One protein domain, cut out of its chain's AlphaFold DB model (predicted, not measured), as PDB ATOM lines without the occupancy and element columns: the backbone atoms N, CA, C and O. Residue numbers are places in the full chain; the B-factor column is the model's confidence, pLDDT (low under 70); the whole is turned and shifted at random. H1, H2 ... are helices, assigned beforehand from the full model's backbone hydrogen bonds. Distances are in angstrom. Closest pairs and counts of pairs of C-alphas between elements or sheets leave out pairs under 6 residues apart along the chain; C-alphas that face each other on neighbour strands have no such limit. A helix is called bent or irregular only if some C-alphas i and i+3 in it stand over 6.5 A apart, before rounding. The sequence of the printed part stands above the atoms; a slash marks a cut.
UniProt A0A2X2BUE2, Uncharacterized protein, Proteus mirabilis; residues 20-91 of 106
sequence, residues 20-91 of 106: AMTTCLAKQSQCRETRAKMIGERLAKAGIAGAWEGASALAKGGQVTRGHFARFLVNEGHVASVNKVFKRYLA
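What this domain is: This is residues 20 to 91 of the 106 residues of an uncharacterized protein of Proteus mirabilis (UniProt A0A2X2BUE2). A long helix, H1, forms the long axis, and three short helices, H2, H3 and H4, make a small body at its later end, while residues 20 to 28 of H1 stick out as a free arm. H2 folds back across the later part of H1, H3 crosses H2, and H4 packs on H3 on the far side from H2. The printed part has 72 residues, with four named helices in the order H1, H2, H3, H4 and no named strand; the class is all helix. The whole is compact, with a radius of gyration of the C-alphas of 12.9 A, yet elongated in outline, spanning 43 by 22 by 22 A.

Where its parts are: Find C-alpha 20 at (150.314, 189.276, 126.630); from there H1, residues 20 to 45, runs 37.9 A to C-alpha 45 at (123.032, 168.110, 142.224). After it come H2, residues 51 to 59, which is 12.3 A long, and H3, residues 66 to 75, which is 14.4 A long. H4, residues 82 to 90, covers 10.0 A and ends with C-alpha 90 at (123.654, 183.382, 143.293). H4 is neither bent nor irregular, but only just: C-alphas 87 and 90 are 6.4 A apart.

How they stand to each other: Start at H1, which touches H2 with residues 36 to 44 alone. Their closest C-alphas are those of Gly 40 and Trp 52, 4.4 A apart. They run opposite ways at a steep tilt of 43 degrees and form a helical hairpin, two successive helices that touch and run opposite ways. Next look at Ala 55 and His 68, whose C-alphas, 4.7 A apart, are the closest of H2 and H3; these helices touch and stand about perpendicular, at 74 degrees. H3 touches H4, with the C-alphas of Ala 70 and Val 82 closest at 5.4 A. Those two run opposite ways at a steep tilt of 66 degrees. The helix packing is mostly crossed, with no shallow tilt among these three touching pairs. H1 and H3 are near each other, with 8 pairs of C-alphas within 10 A, while H4 is apart from H1 and from H2. In H1, H2, H3 and H4 every backbone O i to N i+4 pair is within hydrogen-bond range.

The domain as a whole: The two C-alphas farthest apart are those of Ala 20 and Ala 80, at 43.4 A. Without residues 20 to 28, which stand free, the body of 63 residues spans 30 by 22 by 20 A. The printed part has no cut and no long link; the link from H1 to H2 is tight, and those from H2 to H3 and from H3 to H4 are short. The mean pLDDT of the printed part is 85.2, and you find values under 70 at residue 86 and at residues 88 to 91.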
ATOM      1  N   ALA A  20     150.502 189.511 125.196       92.12
ATOM      2  CA  ALA A  20     150.314 189.276 126.630       92.12
ATOM      3  C   ALA A  20     148.855 189.496 127.069       92.12
ATOM      4  O   ALA A  20     148.335 188.765 127.916       92.12
ATOM      5  N   MET A  21     148.177 190.477 126.467       91.50
ATOM      6  CA  MET A  21     146.796 190.821 126.780       91.50
ATOM      7  C   MET A  21     145.838 189.792 126.198       91.50
ATOM      8  O   MET A  21     145.017 189.251 126.936       91.50
ATOM      9  N   THR A  22     145.983 189.461 124.915       93.56
ATOM     10  CA  THR A  22     145.154 188.445 124.253       93.56
ATOM     11  C   THR A  22     145.289 187.089 124.948       93.56
ATOM     12  O   THR A  22     144.283 186.455 125.274       93.56
ATOM     13  N   THR A  23     146.513 186.696 125.321       92.62
ATOM     14  CA  THR A  23     146.775 185.478 126.107       92.62
ATOM     15  C   THR A  23     146.094 185.525 127.478       92.62
ATOM     16  O   THR A  23     145.486 184.544 127.913       92.62
ATOM     17  N   CYS A  24     146.171 186.659 128.177       90.25
ATOM     18  CA  CYS A  24     145.518 186.835 129.473       90.25
ATOM     19  C   CYS A  24     143.986 186.762 129.356       90.25
ATOM     20  O   CYS A  24     143.335 186.065 130.137       90.25
ATOM     21  N   LEU A  25     143.400 187.432 128.363       90.50
ATOM     22  CA  LEU A  25     141.960 187.424 128.104       90.50
ATOM     23  C   LEU A  25     141.456 186.022 127.739       90.50
ATOM     24  O   LEU A  25     140.410 185.608 128.245       90.50
ATOM     25  N   ALA A  26     142.219 185.268 126.942       90.62
ATOM     26  CA  ALA A  26     141.916 183.879 126.609       90.62
ATOM     27  C   ALA A  26     141.900 182.985 127.860       90.62
ATOM     28  O   ALA A  26     140.917 182.284 128.106       90.62
ATOM     29  N   LYS A  27     142.926 183.083 128.719       90.00
ATOM     30  CA  LYS A  27     142.965 182.359 130.004       90.00
ATOM     31  C   LYS A  27     141.778 182.723 130.899       90.00
ATOM     32  O   LYS A  27     141.125 181.847 131.458       90.00
ATOM     33  N   GLN A  28     141.448 184.011 131.010       88.06
ATOM     34  CA  GLN A  28     140.297 184.463 131.796       88.06
ATOM     35  C   GLN A  28     138.964 183.940 131.247       88.06
ATOM     36  O   GLN A  28     138.088 183.557 132.023       88.06
ATOM     37  N   SER A  29     138.808 183.925 129.922       88.56
ATOM     38  CA  SER A  29     137.644 183.357 129.236       88.56
ATOM     39  C   SER A  29     137.465 181.881 129.592       88.56
ATOM     40  O   SER A  29     136.397 181.480 130.057       88.56
ATOM     41  N   GLN A  30     138.541 181.098 129.501       89.44
ATOM     42  CA  GLN A  30     138.521 179.678 129.839       89.44
ATOM     43  C   GLN A  30     138.163 179.442 131.313       89.44
ATOM     44  O   GLN A  30     137.303 178.620 131.624       89.44
ATOM     45  N   CYS A  31     138.738 180.220 132.237       87.88
ATOM     46  CA  CYS A  31     138.380 180.149 133.656       87.88
ATOM     47  C   CYS A  31     136.891 180.450 133.902       87.88
ATOM     48  O   CYS A  31     136.256 179.812 134.749       87.88
ATOM     49  N   ARG A  32     136.308 181.415 133.174       87.06
ATOM     50  CA  ARG A  32     134.875 181.730 133.273       87.06
ATOM     51  C   ARG A  32     134.007 180.576 132.787       87.06
ATOM     52  O   ARG A  32     133.019 180.273 133.455       87.06
ATOM     53  N   GLU A  33     134.386 179.930 131.690       88.62
ATOM     54  CA  GLU A  33     133.673 178.775 131.145       88.62
ATOM     55  C   GLU A  33     133.720 177.575 132.097       88.62
ATOM     56  O   GLU A  33     132.673 177.043 132.467       88.62
ATOM     57  N   THR A  34     134.911 177.204 132.582       89.25
ATOM     58  CA  THR A  34     135.079 176.118 133.563       89.25
ATOM     59  C   THR A  34     134.217 176.361 134.797       89.25
ATOM     60  O   THR A  34     133.500 175.476 135.264       89.25
ATOM     61  N   ARG A  35     134.204 177.599 135.305       86.88
ATOM     62  CA  ARG A  35     133.355 177.972 136.439       86.88
ATOM     63  C   ARG A  35     131.866 177.875 136.123       86.88
ATOM     64  O   ARG A  35     131.100 177.461 136.989       86.88
ATOM     65  N   ALA A  36     131.443 178.268 134.927       87.81
ATOM     66  CA  ALA A  36     130.047 178.167 134.526       87.81
ATOM     67  C   ALA A  36     129.582 176.701 134.467       87.81
ATOM     68  O   ALA A  36     128.529 176.390 135.020       87.81
ATOM     69  N   LYS A  37     130.398 175.790 133.920       90.81
ATOM     70  CA  LYS A  37     130.121 174.342 133.939       90.81
ATOM     71  C   LYS A  37     129.984 173.806 135.368       90.81
ATOM     72  O   LYS A  37     128.969 173.196 135.690       90.81
ATOM     73  N   MET A  38     130.911 174.159 136.265       88.62
ATOM     74  CA  MET A  38     130.825 173.781 137.688       88.62
ATOM     75  C   MET A  38     129.544 174.292 138.371       88.62
ATOM     76  O   MET A  38     128.972 173.610 139.221       88.62
ATOM     77  N   ILE A  39     129.075 175.499 138.034       86.06
ATOM     78  CA  ILE A  39     127.799 176.021 138.553       86.06
ATOM     79  C   ILE A  39     126.632 175.164 138.052       86.06
ATOM     80  O   ILE A  39     125.752 174.834 138.848       86.06
ATOM     81  N   GLY A  40     126.644 174.782 136.772       87.88
ATOM     82  CA  GLY A  40     125.656 173.875 136.188       87.88
ATOM     83  C   GLY A  40     125.603 172.526 136.904       87.88
ATOM     84  O   GLY A  40     124.535 172.107 137.338       87.88
ATOM     85  N   GLU A  41     126.754 171.894 137.139       88.88
ATOM     86  CA  GLU A  41     126.843 170.619 137.866       88.88
ATOM     87  C   GLU A  41     126.308 170.716 139.299       88.88
ATOM     88  O   GLU A  41     125.594 169.832 139.779       88.88
ATOM     89  N   ARG A  42     126.637 171.797 140.012       85.94
ATOM     90  CA  ARG A  42     126.137 172.004 141.378       85.94
ATOM     91  C   ARG A  42     124.629 172.261 141.405       85.94
ATOM     92  O   ARG A  42     123.977 171.842 142.357       85.94
ATOM     93  N   LEU A  43     124.080 172.928 140.388       84.94
ATOM     94  CA  LEU A  43     122.633 173.097 140.225       84.94
ATOM     95  C   LEU A  43     121.949 171.761 139.920       84.94
ATOM     96  O   LEU A  43     120.933 171.460 140.544       84.94
ATOM     97  N   ALA A  44     122.552 170.922 139.075       86.75
ATOM     98  CA  ALA A  44     122.048 169.582 138.790       86.75
ATOM     99  C   ALA A  44     121.977 168.727 140.064       86.75
ATOM    100  O   ALA A  44     120.943 168.129 140.354       86.75
ATOM    101  N   LYS A  45     123.025 168.763 140.900       84.31
ATOM    102  CA  LYS A  45     123.032 168.110 142.224       84.31
ATOM    103  C   LYS A  45     121.970 168.657 143.186       84.31
ATOM    104  O   LYS A  45     121.568 167.951 144.102       84.31
ATOM    105  N   ALA A  46     121.518 169.894 142.988       80.88
ATOM    106  CA  ALA A  46     120.444 170.518 143.759       80.88
ATOM    107  C   ALA A  46     119.041 170.283 143.157       80.88
ATOM    108  O   ALA A  46     118.082 170.912 143.605       80.88
ATOM    109  N   GLY A  47     118.915 169.406 142.152       82.88
ATOM    110  CA  GLY A  47     117.647 169.063 141.503       82.88
ATOM    111  C   GLY A  47     117.278 169.941 140.304       82.88
ATOM    112  O   GLY A  47     116.156 169.851 139.817       82.88
ATOM    113  N   ILE A  48     118.193 170.788 139.822       84.19
ATOM    114  CA  ILE A  48     117.981 171.670 138.665       84.19
ATOM    115  C   ILE A  48     118.923 171.246 137.534       84.19
ATOM    116  O   ILE A  48     120.052 171.732 137.421       84.19
ATOM    117  N   ALA A  49     118.476 170.289 136.723       88.62
ATOM    118  CA  ALA A  49     119.234 169.784 135.580       88.62
ATOM    119  C   ALA A  49     119.251 170.789 134.408       88.62
ATOM    120  O   ALA A  49     118.411 171.680 134.328       88.62
ATOM    121  N   GLY A  50     120.225 170.662 133.501       89.38
ATOM    122  CA  GLY A  50     120.285 171.459 132.263       89.38
ATOM    123  C   GLY A  50     120.701 172.927 132.434       89.38
ATOM    124  O   GLY A  50     120.609 173.720 131.497       89.38
ATOM    125  N   ALA A  51     121.148 173.322 133.630       89.19
ATOM    126  CA  ALA A  51     121.429 174.723 133.930       89.19
ATOM    127  C   ALA A  51     122.598 175.313 133.132       89.19
ATOM    128  O   ALA A  51     122.571 176.502 132.812       89.19
ATOM    129  N   TRP A  52     123.622 174.515 132.820       91.00
ATOM    130  CA  TRP A  52     124.739 174.964 131.988       91.00
ATOM    131  C   TRP A  52     124.281 175.192 130.548       91.00
ATOM    132  O   TRP A  52     124.519 176.262 129.991       91.00
ATOM    133  N   GLU A  53     123.585 174.220 129.973       92.75
ATOM    134  CA  GLU A  53     123.106 174.217 128.595       92.75
ATOM    135  C   GLU A  53     122.138 175.377 128.364       92.75
ATOM    136  O   GLU A  53     122.317 176.161 127.431       92.75
ATOM    137  N   GLY A  54     121.172 175.558 129.267       91.75
ATOM    138  CA  GLY A  54     120.217 176.655 129.184       91.75
ATOM    139  C   GLY A  54     120.867 178.030 129.358       91.75
ATOM    140  O   GLY A  54     120.559 178.964 128.616       91.75
ATOM    141  N   ALA A  55     121.825 178.170 130.279       91.44
ATOM    142  CA  ALA A  55     122.580 179.414 130.424       91.44
ATOM    143  C   ALA A  55     123.498 179.695 129.217       91.44
ATOM    144  O   ALA A  55     123.661 180.853 128.828       91.44
ATOM    145  N   SER A  56     124.083 178.658 128.618       92.81
ATOM    146  CA  SER A  56     124.936 178.754 127.430       92.81
ATOM    147  C   SER A  56     124.135 179.158 126.190       92.81
ATOM    148  O   SER A  56     124.517 180.093 125.483       92.81
ATOM    149  N   ALA A  57     122.955 178.564 125.986       92.56
ATOM    150  CA  ALA A  57     122.039 178.936 124.908       92.56
ATOM    151  C   ALA A  57     121.635 180.419 124.988       92.56
ATOM    152  O   ALA A  57     121.638 181.136 123.986       92.56
ATOM    153  N   LEU A  58     121.374 180.917 126.201       91.00
ATOM    154  CA  LEU A  58     121.060 182.327 126.441       91.00
ATOM    155  C   LEU A  58     122.247 183.271 126.205       91.00
ATOM    156  O   LEU A  58     122.031 184.453 125.939       91.00
ATOM    157  N   ALA A  59     123.480 182.768 126.286       89.38
ATOM    158  CA  ALA A  59     124.682 183.546 126.008       89.38
ATOM    159  C   ALA A  59     124.947 183.733 124.504       89.38
ATOM    160  O   ALA A  59     125.772 184.573 124.154       89.38
ATOM    161  N   LYS A  60     124.259 182.989 123.621       89.56
ATOM    162  CA  LYS A  60     124.367 183.088 122.150       89.56
ATOM    163  C   LYS A  60     125.817 183.038 121.634       89.56
ATOM    164  O   LYS A  60     126.214 183.846 120.803       89.56
ATOM    165  N   GLY A  61     126.623 182.123 122.175       84.00
ATOM    166  CA  GLY A  61     128.051 181.996 121.841       84.00
ATOM    167  C   GLY A  61     128.970 183.001 122.549       84.00
ATOM    168  O   GLY A  61     130.187 182.941 122.393       84.00
ATOM    169  N   GLY A  62     128.412 183.907 123.356       88.19
ATOM    170  CA  GLY A  62     129.157 184.804 124.232       88.19
ATOM    171  C   GLY A  62     129.550 184.171 125.571       88.19
ATOM    172  O   GLY A  62     129.254 183.018 125.882       88.19
ATOM    173  N   GLN A  63     130.208 184.968 126.416       86.44
ATOM    174  CA  GLN A  63     130.624 184.544 127.754       86.44
ATOM    175  C   GLN A  63     129.422 184.293 128.669       86.44
ATOM    176  O   GLN A  63     128.572 185.166 128.870       86.44
ATOM    177  N   VAL A  64     129.378 183.117 129.296       89.00
ATOM    178  CA  VAL A  64     128.304 182.769 130.230       89.00
ATOM    179  C   VAL A  64     128.475 183.525 131.548       89.00
ATOM    180  O   VAL A  64     129.506 183.446 132.218       89.00
ATOM    181  N   THR A  65     127.434 184.254 131.951       86.69
ATOM    182  CA  THR A  65     127.418 185.038 133.189       86.69
ATOM    183  C   THR A  65     126.351 184.531 134.156       86.69
ATOM    184  O   THR A  65     125.438 183.789 133.796       86.69
ATOM    185  N   ARG A  66     126.417 185.000 135.408       83.44
ATOM    186  CA  ARG A  66     125.383 184.745 136.427       83.44
ATOM    187  C   ARG A  66     123.989 185.201 135.979       83.44
ATOM    188  O   ARG A  66     122.999 184.603 136.387       83.44
ATOM    189  N   GLY A  67     123.910 186.234 135.137       85.44
ATOM    190  CA  GLY A  67     122.643 186.713 134.584       85.44
ATOM    191  C   GLY A  67     121.977 185.690 133.661       85.44
ATOM    192  O   GLY A  67     120.757 185.562 133.693       85.44
ATOM    193  N   HIS A  68     122.760 184.919 132.899       90.06
ATOM    194  CA  HIS A  68     122.225 183.867 132.029       90.06
ATOM    195  C   HIS A  68     121.637 182.712 132.843       90.06
ATOM    196  O   HIS A  68     120.505 182.312 132.589       90.06
ATOM    197  N   PHE A  69     122.332 182.268 133.896       88.25
ATOM    198  CA  PHE A  69     121.777 181.297 134.848       88.25
ATOM    199  C   PHE A  69     120.496 181.805 135.507       88.25
ATOM    200  O   PHE A  69     119.525 181.066 135.624       88.25
ATOM    201  N   ALA A  70     120.460 183.075 135.921       86.50
ATOM    202  CA  ALA A  70     119.269 183.623 136.552       86.50
ATOM    203  C   ALA A  70     118.063 183.664 135.609       86.50
ATOM    204  O   ALA A  70     116.943 183.413 136.038       86.50
ATOM    205  N   ARG A  71     118.297 183.949 134.328       87.75
ATOM    206  CA  ARG A  71     117.259 183.948 133.298       87.75
ATOM    207  C   ARG A  71     116.777 182.531 132.984       87.75
ATOM    208  O   ARG A  71     115.573 182.327 132.944       87.75
ATOM    209  N   PHE A  72     117.685 181.563 132.868       90.50
ATOM    210  CA  PHE A  72     117.330 180.147 132.742       90.50
ATOM    211  C   PHE A  72     116.440 179.682 133.905       90.50
ATOM    212  O   PHE A  72     115.355 179.163 133.685       90.50
ATOM    213  N   LEU A  73     116.842 179.970 135.147       86.31
ATOM    214  CA  LEU A  73     116.096 179.576 136.348       86.31
ATOM    215  C   LEU A  73     114.698 180.204 136.446       86.31
ATOM    216  O   LEU A  73     113.821 179.645 137.102       86.31
ATOM    217  N   VAL A  74     114.495 181.373 135.840       88.06
ATOM    218  CA  VAL A  74     113.169 181.995 135.744       88.06
ATOM    219  C   VAL A  74     112.351 181.361 134.621       88.06
ATOM    220  O   VAL A  74     111.178 181.074 134.832       88.06
ATOM    221  N   ASN A  75     112.965 181.112 133.463       87.56
ATOM    222  CA  ASN A  75     112.297 180.518 132.304       87.56
ATOM    223  C   ASN A  75     111.795 179.093 132.584       87.56
ATOM    224  O   ASN A  75     110.671 178.773 132.220       87.56
ATOM    225  N   GLU A  76     112.579 178.282 133.296       85.75
ATOM    226  CA  GLU A  76     112.187 176.927 133.724       85.75
ATOM    227  C   GLU A  76     111.196 176.923 134.905       85.75
ATOM    228  O   GLU A  76     110.829 175.874 135.427       85.75
ATOM    229  N   GLY A  77     110.775 178.094 135.398       82.69
ATOM    230  CA  GLY A  77     109.793 178.204 136.478       82.69
ATOM    231  C   GLY A  77     110.324 177.891 137.883       82.69
ATOM    232  O   GLY A  77     109.564 177.961 138.849       82.69
ATOM    233  N   HIS A  78     111.622 177.620 138.053       78.44
ATOM    234  CA  HIS A  78     112.213 177.358 139.372       78.44
ATOM    235  C   HIS A  78     112.127 178.567 140.317       78.44
ATOM    236  O   HIS A  78     112.066 178.408 141.541       78.44
ATOM    237  N   VAL A  79     112.143 179.794 139.780       79.56
ATOM    238  CA  VAL A  79     112.038 181.024 140.575       79.56
ATOM    239  C   VAL A  79     111.225 182.093 139.846       79.56
ATOM    240  O   VAL A  79     111.497 182.426 138.705       79.56
ATOM    241  N   ALA A  80     110.305 182.746 140.559       77.88
ATOM    242  CA  ALA A  80     109.402 183.754 139.989       77.88
ATOM    243  C   ALA A  80     110.060 185.072 139.509       77.88
ATOM    244  O   ALA A  80     109.386 185.917 138.933       77.88
ATOM    245  N   SER A  81     111.336 185.331 139.818       78.81
ATOM    246  CA  SER A  81     112.018 186.573 139.416       78.81
ATOM    247  C   SER A  81     113.534 186.461 139.548       78.81
ATOM    248  O   SER A  81     114.043 185.900 140.522       78.81
ATOM    249  N   VAL A  82     114.255 187.106 138.629       73.19
ATOM    250  CA  VAL A  82     115.724 187.208 138.607       73.19
ATOM    251  C   VAL A  82     116.278 187.711 139.951       73.19
ATOM    252  O   VAL A  82     117.233 187.144 140.479       73.19
ATOM    253  N   ASN A  83     115.630 188.698 140.580       75.31
ATOM    254  CA  ASN A  83     116.054 189.234 141.882       75.31
ATOM    255  C   ASN A  83     115.986 188.183 143.003       75.31
ATOM    256  O   ASN A  83     116.849 188.137 143.884       75.31
ATOM    257  N   LYS A  84     114.975 187.306 142.963       73.38
ATOM    258  CA  LYS A  84     114.839 186.197 143.917       73.38
ATOM    259  C   LYS A  84     115.887 185.114 143.656       73.38
ATOM    260  O   LYS A  84     116.388 184.535 144.620       73.38
ATOM    261  N   VAL A  85     116.280 184.892 142.397       74.44
ATOM    262  CA  VAL A  85     117.360 183.954 142.048       74.44
ATOM    263  C   VAL A  85     118.684 184.397 142.658       74.44
ATOM    264  O   VAL A  85     119.373 183.591 143.284       74.44
ATOM    265  N   PHE A  86     119.026 185.684 142.541       69.31
ATOM    266  CA  PHE A  86     120.250 186.202 143.146       69.31
ATOM    267  C   PHE A  86     120.251 186.027 144.663       69.31
ATOM    268  O   PHE A  86     121.245 185.565 145.208       69.31
ATOM    269  N   LYS A  87     119.132 186.276 145.349       70.62
ATOM    270  CA  LYS A  87     119.047 186.062 146.802       70.62
ATOM    271  C   LYS A  87     119.171 184.583 147.210       70.62
ATOM    272  O   LYS A  87     119.907 184.281 148.152       70.62
ATOM    273  N   ARG A  88     118.480 183.667 146.516       67.81
ATOM    274  CA  ARG A  88     118.452 182.231 146.865       67.81
ATOM    275  C   ARG A  88     119.704 181.470 146.427       67.81
ATOM    276  O   ARG A  88     120.270 180.743 147.233       67.81
ATOM    277  N   TYR A  89     120.148 181.650 145.187       65.06
ATOM    278  CA  TYR A  89     121.116 180.751 144.548       65.06
ATOM    279  C   TYR A  89     122.461 181.419 144.223       65.06
ATOM    280  O   TYR A  89     123.497 180.759 144.302       65.06
ATOM    281  N   LEU A  90     122.476 182.721 143.895       66.12
ATOM    282  CA  LEU A  90     123.654 183.382 143.293       66.12
ATOM    283  C   LEU A  90     124.298 184.512 144.133       66.12
ATOM    284  O   LEU A  90     125.210 185.183 143.648       66.12
ATOM    285  N   ALA A  91     123.867 184.746 145.377       59.72
ATOM    286  CA  ALA A  91     124.430 185.779 146.259       59.72
ATOM    287  C   ALA A  91     125.805 185.388 146.843       59.72
ATOM    288  O   ALA A  91     126.090 184.215 147.091       59.72
TER     289      ALA A  91